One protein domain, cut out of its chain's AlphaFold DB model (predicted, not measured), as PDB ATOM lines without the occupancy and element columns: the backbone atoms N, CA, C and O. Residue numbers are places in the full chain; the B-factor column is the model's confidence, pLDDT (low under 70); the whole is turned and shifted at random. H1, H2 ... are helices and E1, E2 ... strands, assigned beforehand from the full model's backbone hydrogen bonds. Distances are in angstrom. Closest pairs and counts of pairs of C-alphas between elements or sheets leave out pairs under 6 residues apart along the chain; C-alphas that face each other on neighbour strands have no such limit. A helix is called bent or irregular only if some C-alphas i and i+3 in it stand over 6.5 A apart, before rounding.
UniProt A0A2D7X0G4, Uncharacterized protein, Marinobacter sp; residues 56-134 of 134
ATOM      1  N   VAL A  56      43.162  47.203  23.060       94.69
ATOM      2  CA  VAL A  56      42.644  48.227  22.158       94.69
ATOM      3  C   VAL A  56      41.135  48.278  22.295       94.69
ATOM      4  O   VAL A  56      40.464  47.279  22.045       94.69
ATOM      5  N   THR A  57      40.604  49.453  22.615       96.31
ATOM      6  CA  THR A  57      39.158  49.696  22.706       96.31
ATOM      7  C   THR A  57      38.752  50.773  21.713       96.31
ATOM      8  O   THR A  57      39.378  51.834  21.653       96.31
ATOM      9  N   LEU A  58      37.691  50.522  20.947       96.88
ATOM     10  CA  LEU A  58      37.072  51.518  20.075       96.88
ATOM     11  C   LEU A  58      36.257  52.521  20.894       96.88
ATOM     12  O   LEU A  58      35.445  52.141  21.732       96.88
ATOM     13  N   LEU A  59      36.443  53.803  20.597       95.06
ATOM     14  CA  LEU A  59      35.689  54.899  21.200       95.06
ATOM     15  C   LEU A  59      34.585  55.424  20.279       95.06
ATOM     16  O   LEU A  59      33.489  55.727  20.738       95.06
ATOM     17  N   THR A  60      34.872  55.565  18.982       93.69
ATOM     18  CA  THR A  60      33.911  56.080  17.997       93.69
ATOM     19  C   THR A  60      34.250  55.615  16.584       93.69
ATOM     20  O   THR A  60      35.407  55.346  16.259       93.69
ATOM     21  N   THR A  61      33.236  55.545  15.723       93.94
ATOM     22  CA  THR A  61      33.371  55.340  14.271       93.94
ATOM     23  C   THR A  61      33.118  56.627  13.477       93.94
ATOM     24  O   THR A  61      33.260  56.643  12.248       93.94
ATOM     25  N   ASP A  62      32.785  57.726  14.161       91.00
ATOM     26  CA  ASP A  62      32.485  59.007  13.537       91.00
ATOM     27  C   ASP A  62      33.679  59.508  12.736       91.00
ATOM     28  O   ASP A  62      34.797  59.597  13.232       91.00
ATOM     29  N   LYS A  63      33.437  59.884  11.477       91.50
ATOM     30  CA  LYS A  63      34.474  60.375  10.552       91.50
ATOM     31  C   LYS A  63      35.572  59.359  10.216       91.50
ATOM     32  O   LYS A  63      36.532  59.730   9.541       91.50
ATOM     33  N   ALA A  64      35.415  58.077  10.560       88.56
ATOM     34  CA  ALA A  64      36.384  57.041  10.194       88.56
ATOM     35  C   ALA A  64      36.595  56.952   8.670       88.56
ATOM     36  O   ALA A  64      37.695  56.653   8.222       88.56
ATOM     37  N   TYR A  65      35.591  57.315   7.864       88.88
ATOM     38  CA  TYR A  65      35.688  57.381   6.399       88.88
ATOM     39  C   TYR A  65      36.770  58.351   5.871       88.88
ATOM     40  O   TYR A  65      37.144  58.258   4.703       88.88
ATOM     41  N   LEU A  66      37.278  59.271   6.704       90.31
ATOM     42  CA  LEU A  66      38.392  60.174   6.374       90.31
ATOM     43  C   LEU A  66      39.773  59.523   6.561       90.31
ATOM     44  O   LEU A  66      40.784  60.063   6.102       90.31
ATOM     45  N   LEU A  67      39.840  58.386   7.254       89.69
ATOM     46  CA  LEU A  67      41.075  57.634   7.447       89.69
ATOM     47  C   LEU A  67      41.444  56.869   6.166       89.69
ATOM     48  O   LEU A  67      40.570  56.551   5.362       89.69
ATOM     49  N   PRO A  68      42.718  56.503   5.964       90.69
ATOM     50  CA  PRO A  68      43.091  55.562   4.913       90.69
ATOM     51  C   PRO A  68      42.348  54.233   5.074       90.69
ATOM     52  O   PRO A  68      42.119  53.783   6.194       90.69
ATOM     53  N   GLN A  69      42.025  53.566   3.965       90.50
ATOM     54  CA  GLN A  69      41.231  52.329   3.973       90.50
ATOM     55  C   GLN A  69      41.794  51.255   4.921       90.50
ATOM     56  O   GLN A  69      41.051  50.587   5.628       90.50
ATOM     57  N   GLN A  70      43.120  51.142   4.994       90.06
ATOM     58  CA  GLN A  70      43.810  50.241   5.916       90.06
ATOM     59  C   GLN A  70      43.526  50.543   7.395       90.06
ATOM     60  O   GLN A  70      43.378  49.621   8.188       90.06
ATOM     61  N   ALA A  71      43.434  51.819   7.769       90.56
ATOM     62  CA  ALA A  71      43.087  52.234   9.123       90.56
ATOM     63  C   ALA A  71      41.589  52.022   9.409       90.56
ATOM     64  O   ALA A  71      41.226  51.574  10.496       90.56
ATOM     65  N   GLN A  72      40.731  52.264   8.409       92.62
ATOM     66  CA  GLN A  72      39.292  51.993   8.502       92.62
ATOM     67  C   GLN A  72      39.001  50.522   8.807       92.62
ATOM     68  O   GLN A  72      38.106  50.232   9.591       92.62
ATOM     69  N   CYS A  73      39.779  49.598   8.238       92.88
ATOM     70  CA  CYS A  73      39.652  48.169   8.503       92.88
ATOM     71  C   CYS A  73      39.767  47.819   9.997       92.88
ATOM     72  O   CYS A  73      38.979  47.011  10.490       92.88
ATOM     73  N   PHE A  74      40.687  48.444  10.740       94.06
ATOM     74  CA  PHE A  74      40.799  48.217  12.187       94.06
ATOM     75  C   PHE A  74      39.579  48.750  12.938       94.06
ATOM     76  O   PHE A  74      39.043  48.058  13.798       94.06
ATOM     77  N   ILE A  75      39.085  49.933  12.563       95.81
ATOM     78  CA  ILE A  75      37.867  50.515  13.144       95.81
ATOM     79  C   ILE A  75      36.649  49.631  12.870       95.81
ATOM     80  O   ILE A  75      35.883  49.338  13.783       95.81
ATOM     81  N   GLN A  76      36.500  49.143  11.639       93.75
ATOM     82  CA  GLN A  76      35.422  48.232  11.258       93.75
ATOM     83  C   GLN A  76      35.500  46.908  12.023       93.75
ATOM     84  O   GLN A  76      34.476  46.392  12.466       93.75
ATOM     85  N   THR A  77      36.708  46.374  12.204       93.94
ATOM     86  CA  THR A  77      36.933  45.140  12.964       93.94
ATOM     87  C   THR A  77      36.518  45.320  14.418       93.94
ATOM     88  O   THR A  77      35.709  44.543  14.913       93.94
ATOM     89  N   LEU A  78      36.986  46.386  15.074       94.31
ATOM     90  CA  LEU A  78      36.613  46.692  16.455       94.31
ATOM     91  C   LEU A  78      35.107  46.970  16.607       94.31
ATOM     92  O   LEU A  78      34.498  46.589  17.600       94.31
ATOM     93  N   ALA A  79      34.470  47.581  15.606       94.19
ATOM     94  CA  ALA A  79      33.023  47.788  15.602       94.19
ATOM     95  C   ALA A  79      32.231  46.476  15.441       94.19
ATOM     96  O   ALA A  79      31.063  46.422  15.814       94.19
ATOM     97  N   SER A  80      32.855  45.432  14.886       91.69
ATOM     98  CA  SER A  80      32.213  44.142  14.594       91.69
ATOM     99  C   SER A  80      32.374  43.105  15.708       91.69
ATOM    100  O   SER A  80      31.653  42.108  15.709       91.69
ATOM    101  N   ILE A  81      33.318  43.304  16.631       90.88
ATOM    102  CA  ILE A  81      33.535  42.414  17.777       90.88
ATOM    103  C   ILE A  81      32.696  42.845  18.981       90.88
ATOM    104  O   ILE A  81      32.429  44.031  19.192       90.88
ATOM    105  N   GLU A  82      32.302  41.869  19.792       86.44
ATOM    106  CA  GLU A  82      31.574  42.113  21.034       86.44
ATOM    107  C   GLU A  82      32.440  42.898  22.029       86.44
ATOM    108  O   GLU A  82      33.642  42.669  22.151       86.44
ATOM    109  N   GLY A  83      31.841  43.881  22.708       89.31
ATOM    110  CA  GLY A  83      32.546  44.736  23.670       89.31
ATOM    111  C   GLY A  83      33.531  45.734  23.049       89.31
ATOM    112  O   GLY A  83      34.164  46.496  23.782       89.31
ATOM    113  N   HIS A  84      33.659  45.753  21.717       94.75
ATOM    114  CA  HIS A  84      34.482  46.697  20.957       94.75
ATOM    115  C   HIS A  84      35.943  46.801  21.421       94.75
ATOM    116  O   HIS A  84      36.601  47.831  21.244       94.75
ATOM    117  N   THR A  85      36.432  45.725  22.036       94.38
ATOM    118  CA  THR A  85      37.709  45.662  22.738       94.38
ATOM    119  C   THR A  85      38.379  44.325  22.464       94.38
ATOM    120  O   THR A  85      37.722  43.291  22.472       94.38
ATOM    121  N   THR A  86      39.683  44.341  22.216       93.50
ATOM    122  CA  THR A  86      40.502  43.140  21.987       93.50
ATOM    123  C   THR A  86      41.970  43.478  22.222       93.50
ATOM    124  O   THR A  86      42.327  44.653  22.345       93.50
ATOM    125  N   THR A  87      42.842  42.483  22.292       92.44
ATOM    126  CA  THR A  87      44.288  42.722  22.350       92.44
ATOM    127  C   THR A  87      44.858  43.074  20.973       92.44
ATOM    128  O   THR A  87      44.282  42.754  19.931       92.44
ATOM    129  N   VAL A  88      46.014  43.744  20.938       91.12
ATOM    130  CA  VAL A  88      46.718  44.029  19.674       91.12
ATOM    131  C   VAL A  88      47.087  42.737  18.942       91.12
ATOM    132  O   VAL A  88      46.991  42.701  17.714       91.12
ATOM    133  N   ASP A  89      47.486  41.696  19.675       89.56
ATOM    134  CA  ASP A  89      47.829  40.390  19.104       89.56
ATOM    135  C   ASP A  89      46.621  39.712  18.444       89.56
ATOM    136  O   ASP A  89      46.711  39.277  17.303       89.56
ATOM    137  N   GLU A  90      45.445  39.728  19.069       90.06
ATOM    138  CA  GLU A  90      44.216  39.215  18.443       90.06
ATOM    139  C   GLU A  90      43.781  40.069  17.238       90.06
ATOM    140  O   GLU A  90      43.394  39.549  16.183       90.06
ATOM    141  N   LEU A  91      43.865  41.400  17.361       90.69
ATOM    142  CA  LEU A  91      43.457  42.330  16.308       90.69
ATOM    143  C   LEU A  91      44.308  42.182  15.045       90.69
ATOM    144  O   LEU A  91      43.776  42.152  13.930       90.69
ATOM    145  N   CYS A  92      45.629  42.143  15.219       88.62
ATOM    146  CA  CYS A  92      46.606  42.245  14.139       88.62
ATOM    147  C   CYS A  92      47.283  40.916  13.801       88.62
ATOM    148  O   CYS A  92      47.771  40.761  12.681       88.62
ATOM    149  N   GLY A  93      47.231  39.945  14.709       80.94
ATOM    150  CA  GLY A  93      47.984  38.701  14.637       80.94
ATOM    151  C   GLY A  93      49.438  38.917  15.038       80.94
ATOM    152  O   GLY A  93      49.976  40.029  14.952       80.94
ATOM    153  N   GLY A  94      50.105  37.828  15.406       66.12
ATOM    154  CA  GLY A  94      51.563  37.792  15.453       66.12
ATOM    155  C   GLY A  94      52.185  38.027  14.066       66.12
ATOM    156  O   GLY A  94      51.498  38.258  13.071       66.12
ATOM    157  N   ASP A  95      53.511  37.923  13.957       57.97
ATOM    158  CA  ASP A  95      54.241  38.102  12.685       57.97
ATOM    159  C   ASP A  95      53.903  37.054  11.591       57.97
ATOM    160  O   ASP A  95      54.435  37.112  10.481       57.97
ATOM    161  N   VAL A  96      52.989  36.116  11.867       55.50
ATOM    162  CA  VAL A  96      52.439  35.156  10.902       55.50
ATOM    163  C   VAL A  96      51.131  35.678  10.296       55.50
ATOM    164  O   VAL A  96      50.140  35.928  10.976       55.50
ATOM    165  N   ALA A  97      51.124  35.870   8.977       55.91
ATOM    166  CA  ALA A  97      49.957  36.356   8.248       55.91
ATOM    167  C   ALA A  97      48.836  35.297   8.209       55.91
ATOM    168  O   ALA A  97      49.085  34.171   7.788       55.91
ATOM    169  N   GLY A  98      47.598  35.676   8.559       58.06
ATOM    170  CA  GLY A  98      46.398  34.887   8.226       58.06
ATOM    171  C   GLY A  98      45.377  34.650   9.341       58.06
ATOM    172  O   GLY A  98      44.237  34.336   9.017       58.06
ATOM    173  N   GLU A  99      45.726  34.844  10.616       67.81
ATOM    174  CA  GLU A  99      44.839  34.475  11.743       67.81
ATOM    175  C   GLU A  99      44.241  35.659  12.517       67.81
ATOM    176  O   GLU A  99      43.541  35.469  13.507       67.81
ATOM    177  N   SER A 100      44.468  36.896  12.073       84.50
ATOM    178  CA  SER A 100      44.031  38.066  12.834       84.50
ATOM    179  C   SER A 100      42.592  38.495  12.567       84.50
ATOM    180  O   SER A 100      42.056  38.334  11.462       84.50
ATOM    181  N   LEU A 101      41.968  39.105  13.581       86.38
ATOM    182  CA  LEU A 101      40.587  39.585  13.494       86.38
ATOM    183  C   LEU A 101      40.404  40.570  12.335       86.38
ATOM    184  O   LEU A 101      39.359  40.549  11.683       86.38
ATOM    185  N   VAL A 102      41.417  41.386  12.011       88.19
ATOM    186  CA  VAL A 102      41.297  42.351  10.911       88.19
ATOM    187  C   VAL A 102      41.134  41.679   9.544       88.19
ATOM    188  O   VAL A 102      40.361  42.178   8.727       88.19
ATOM    189  N   TYR A 103      41.764  40.525   9.294       86.56
ATOM    190  CA  TYR A 103      41.540  39.761   8.057       86.56
ATOM    191  C   TYR A 103      40.175  39.058   8.042       86.56
ATOM    192  O   TYR A 103      39.606  38.854   6.971       86.56
ATOM    193  N   LYS A 104      39.642  38.699   9.217       85.38
ATOM    194  CA  LYS A 104      38.354  38.003   9.357       85.38
ATOM    195  C   LYS A 104      37.150  38.935   9.204       85.38
ATOM    196  O   LYS A 104      36.169  38.563   8.567       85.38
ATOM    197  N   TYR A 105      37.210  40.125   9.798       83.88
ATOM    198  CA  TYR A 105      36.066  41.043   9.904       83.88
ATOM    199  C   TYR A 105      36.120  42.221   8.933       83.88
ATOM    200  O   TYR A 105      35.147  42.967   8.815       83.88
ATOM    201  N   SER A 106      37.229  42.410   8.217       83.62
ATOM    202  CA  SER A 106      37.369  43.516   7.277       83.62
ATOM    203  C   SER A 106      38.047  43.086   5.980       83.62
ATOM    204  O   SER A 106      38.753  42.084   5.907       83.62
ATOM    205  N   ASN A 107      37.853  43.874   4.923       83.00
ATOM    206  CA  ASN A 107      38.467  43.631   3.617       83.00
ATOM    207  C   ASN A 107      39.925  44.135   3.583       83.00
ATOM    208  O   ASN A 107      40.293  44.957   2.740       83.00
ATOM    209  N   PHE A 108      40.740  43.695   4.545       85.12
ATOM    210  CA  PHE A 108      42.105  44.170   4.742       85.12
ATOM    211  C   PHE A 108      43.043  43.611   3.664       85.12
ATOM    212  O   PHE A 108      43.572  42.504   3.760       85.12
ATOM    213  N   LYS A 109      43.232  44.393   2.597       82.69
ATOM    214  CA  LYS A 109      44.069  44.053   1.439       82.69
ATOM    215  C   LYS A 109      45.334  44.904   1.431       82.69
ATOM    216  O   LYS A 109      45.305  46.076   1.063       82.69
ATOM    217  N   THR A 110      46.458  44.313   1.817       80.00
ATOM    218  CA  THR A 110      47.758  44.993   1.844       80.00
ATOM    219  C   THR A 110      48.904  44.005   1.659       80.00
ATOM    220  O   THR A 110      48.752  42.812   1.900       80.00
ATOM    221  N   VAL A 111      50.048  44.520   1.208       80.94
ATOM    222  CA  VAL A 111      51.311  43.773   1.104       80.94
ATOM    223  C   VAL A 111      51.998  43.656   2.471       80.94
ATOM    224  O   VAL A 111      52.795  42.753   2.690       80.94
ATOM    225  N   GLN A 112      51.707  44.574   3.396       83.06
ATOM    226  CA  GLN A 112      52.319  44.595   4.723       83.06
ATOM    227  C   GLN A 112      51.479  43.815   5.739       83.06
ATOM    228  O   GLN A 112      50.259  43.746   5.616       83.06
ATOM    229  N   THR A 113      52.119  43.270   6.774       85.56
ATOM    230  CA  THR A 113      51.413  42.591   7.869       85.56
ATOM    231  C   THR A 113      50.511  43.568   8.623       85.56
ATOM    232  O   THR A 113      50.848  44.746   8.784       85.56
ATOM    233  N   ALA A 114      49.368  43.087   9.113       88.62
ATOM    234  CA  ALA A 114      48.430  43.901   9.882       88.62
ATOM    235  C   ALA A 114      49.103  44.605  11.073       88.62
ATOM    236  O   ALA A 114      48.897  45.801  11.250       88.62
ATOM    237  N   SER A 115      50.003  43.930  11.793       87.69
ATOM    238  CA  SER A 115      50.778  44.517  12.900       87.69
ATOM    239  C   SER A 115      51.620  45.723  12.482       87.69
ATOM    240  O   SER A 115      51.677  46.730  13.193       87.69
ATOM    241  N   ARG A 116      52.237  45.682  11.296       87.12
ATOM    242  CA  ARG A 116      53.017  46.810  10.770       87.12
ATOM    243  C   ARG A 116      52.125  47.991  10.398       87.12
ATOM    244  O   ARG A 116      52.454  49.133  10.715       87.12
ATOM    245  N   VAL A 117      50.989  47.713   9.765       89.19
ATOM    246  CA  VAL A 117      50.016  48.739   9.375       89.19
ATOM    247  C   VAL A 117      49.344  49.363  10.601       89.19
ATOM    248  O   VAL A 117      49.207  50.583  10.670       89.19
ATOM    249  N   PHE A 118      48.975  48.558  11.596       91.00
ATOM    250  CA  PHE A 118      48.409  49.047  12.847       91.00
ATOM    251  C   PHE A 118      49.405  49.939  13.577       91.00
ATOM    252  O   PHE A 118      49.070  51.074  13.888       91.00
ATOM    253  N   ASN A 119      50.652  49.496  13.770       89.06
ATOM    254  CA  ASN A 119      51.683  50.323  14.404       89.06
ATOM    255  C   ASN A 119      51.918  51.645  13.668       89.06
ATOM    256  O   ASN A 119      52.172  52.664  14.307       89.06
ATOM    257  N   HIS A 120      51.793  51.643  12.339       89.06
ATOM    258  CA  HIS A 120      51.867  52.863  11.553       89.06
ATOM    259  C   HIS A 120      50.712  53.828  11.859       89.06
ATOM    260  O   HIS A 120      50.947  55.019  12.031       89.06
ATOM    261  N   TYR A 121      49.474  53.342  11.964       91.12
ATOM    262  CA  TYR A 121      48.311  54.208  12.184       91.12
ATOM    263  C   TYR A 121      47.930  54.419  13.654       91.12
ATOM    264  O   TYR A 121      47.178  55.352  13.934       91.12
ATOM    265  N   ARG A 122      48.440  53.626  14.604       90.81
ATOM    266  CA  ARG A 122      47.946  53.611  15.994       90.81
ATOM    267  C   ARG A 122      47.988  54.987  16.643       90.81
ATOM    268  O   ARG A 122      47.030  55.388  17.286       90.81
ATOM    269  N   GLU A 123      49.081  55.727  16.457       90.19
ATOM    270  CA  GLU A 123      49.248  57.036  17.094       90.19
ATOM    271  C   GLU A 123      48.227  58.029  16.565       90.19
ATOM    272  O   GLU A 123      47.677  58.819  17.325       90.19
ATOM    273  N   ARG A 124      47.942  57.956  15.262       91.50
ATOM    274  CA  ARG A 124      46.907  58.763  14.632       91.50
ATOM    275  C   ARG A 124      45.526  58.380  15.156       91.50
ATOM    276  O   ARG A 124      44.770  59.268  15.527       91.50
ATOM    277  N   LEU A 125      45.223  57.084  15.233       93.25
ATOM    278  CA  LEU A 125      43.939  56.590  15.738       93.25
ATOM    279  C   LEU A 125      43.696  57.008  17.195       93.25
ATOM    280  O   LEU A 125      42.593  57.432  17.527       93.25
ATOM    281  N   VAL A 126      44.727  56.956  18.041       92.88
ATOM    282  CA  VAL A 126      44.660  57.423  19.434       92.88
ATOM    283  C   VAL A 126      44.524  58.946  19.497       92.88
ATOM    284  O   VAL A 126      43.652  59.461  20.188       92.88
ATOM    285  N   LYS A 127      45.352  59.688  18.752       92.31
ATOM    286  CA  LYS A 127      45.352  61.161  18.763       92.31
ATOM    287  C   LYS A 127      44.040  61.756  18.255       92.31
ATOM    288  O   LYS A 127      43.600  62.777  18.773       92.31
ATOM    289  N   GLU A 128      43.445  61.150  17.233       91.81
ATOM    290  CA  GLU A 128      42.155  61.571  16.676       91.81
ATOM    291  C   GLU A 128      40.958  61.030  17.483       91.81
ATOM    292  O   GLU A 128      39.822  61.382  17.183       91.81
ATOM    293  N   GLY A 129      41.200  60.235  18.535       92.69
ATOM    294  CA  GLY A 129      40.175  59.795  19.483       92.69
ATOM    295  C   GLY A 129      39.321  58.620  19.011       92.69
ATOM    296  O   GLY A 129      38.248  58.397  19.558       92.69
ATOM    297  N   PHE A 130      39.776  57.860  18.013       94.44
ATOM    298  CA  PHE A 130      39.060  56.678  17.530       94.44
ATOM    299  C   PHE A 130      39.203  55.484  18.468       94.44
ATOM    300  O   PHE A 130      38.260  54.712  18.624       94.44
ATOM    301  N   ILE A 131      40.383  55.316  19.070       96.06
ATOM    302  CA  ILE A 131      40.700  54.178  19.937       96.06
ATOM    303  C   ILE A 131      41.448  54.629  21.190       96.06
ATOM    304  O   ILE A 131      42.100  55.674  21.200       96.06
ATOM    305  N   THR A 132      41.435  53.777  22.209       95.44
ATOM    306  CA  THR A 132      42.419  53.791  23.300       95.44
ATOM    307  C   THR A 132      43.295  52.551  23.230       95.44
ATOM    308  O   THR A 132      42.901  51.540  22.648       95.44
ATOM    309  N   VAL A 133      44.501  52.660  23.785       93.25
ATOM    310  CA  VAL A 133      45.454  51.558  23.913       93.25
ATOM    311  C   VAL A 133      46.011  51.587  25.337       93.25
ATOM    312  O   VAL A 133      46.581  52.611  25.723       93.25
ATOM    313  N   SER A 134      45.829  50.506  26.101       89.25
ATOM    314  CA  SER A 134      46.240  50.372  27.514       89.25
ATOM    315  C   SER A 134      47.075  49.128  27.769       89.25
ATOM    316  O   SER A 134      46.699  48.071  27.211       89.25
TER     317      SER A 134
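What this domain is: This is residues 56 to 134 of the 134 residues of an uncharacterized protein of Marinobacter sp (UniProt A0A2D7X0G4). A small sheet of three short strands, E2, E1 and E3, has two helices, H1 and H4, over one face, about perpendicular to each other. Beside them lie the short helices H2 and H3, H3 packed on H1 and H2 on H4. The printed part has 79 residues, with four named helices and three named strands in the order E1 H1 E2 H2 H3 H4 E3; the sheet is antiparallel, the class mostly helix. It is compact and rounded, with a radius of gyration of the C-alphas of 11.1 A and spans of 30 by 24 by 21 A.

How they stand to each other: E1, residues 56 to 58, is the inner strand between edge strands E2, residues 85 to 87, and E3, residues 131 to 133. N 56 and O 86 are within hydrogen-bond range at 2.8 A, N 132 and O 57 at 2.9 A. H1, residues 69 to 80, and H4, residues 114 to 127, form two layers with the sheet, helices on one face. With residues 70 to 74 alone H1 touches H4, about perpendicular at 82 degrees; their closest C-alphas, Ala 71 and Tyr 121, are 6.4 A apart. H3, residues 101 to 105, touches H1, closest C-alphas Thr 77 and Tyr 105, 5.2 A. H2, residues 88 to 92, only grazes the sheet and touches H3, closest C-alphas Leu 91 and Leu 101, 4.9 A; it touches residues 114 to 118 of H4, closest C-alphas Cys 92 and Ser 115, 4.9 A. Every O i to N i+4 pair is within hydrogen-bond range in H2 and H3, 7 of 8 in H1, 8 of 10 in H4.

Where its parts are: E1 begins at C-alpha 56 (42.644, 48.227, 22.158). H1 is 16.2 A long; H4, 19.7 A, is irregular, with C-alphas 120 and 123 7.4 A apart. E3 ends at C-alpha 133 (45.454, 51.558, 23.913).

The domain as a whole: The farthest C-alphas, Asp 62 and Val 96, are 31.2 A apart. The printed part has no cut and no long link; residues 94 to 99 have pLDDT under 70.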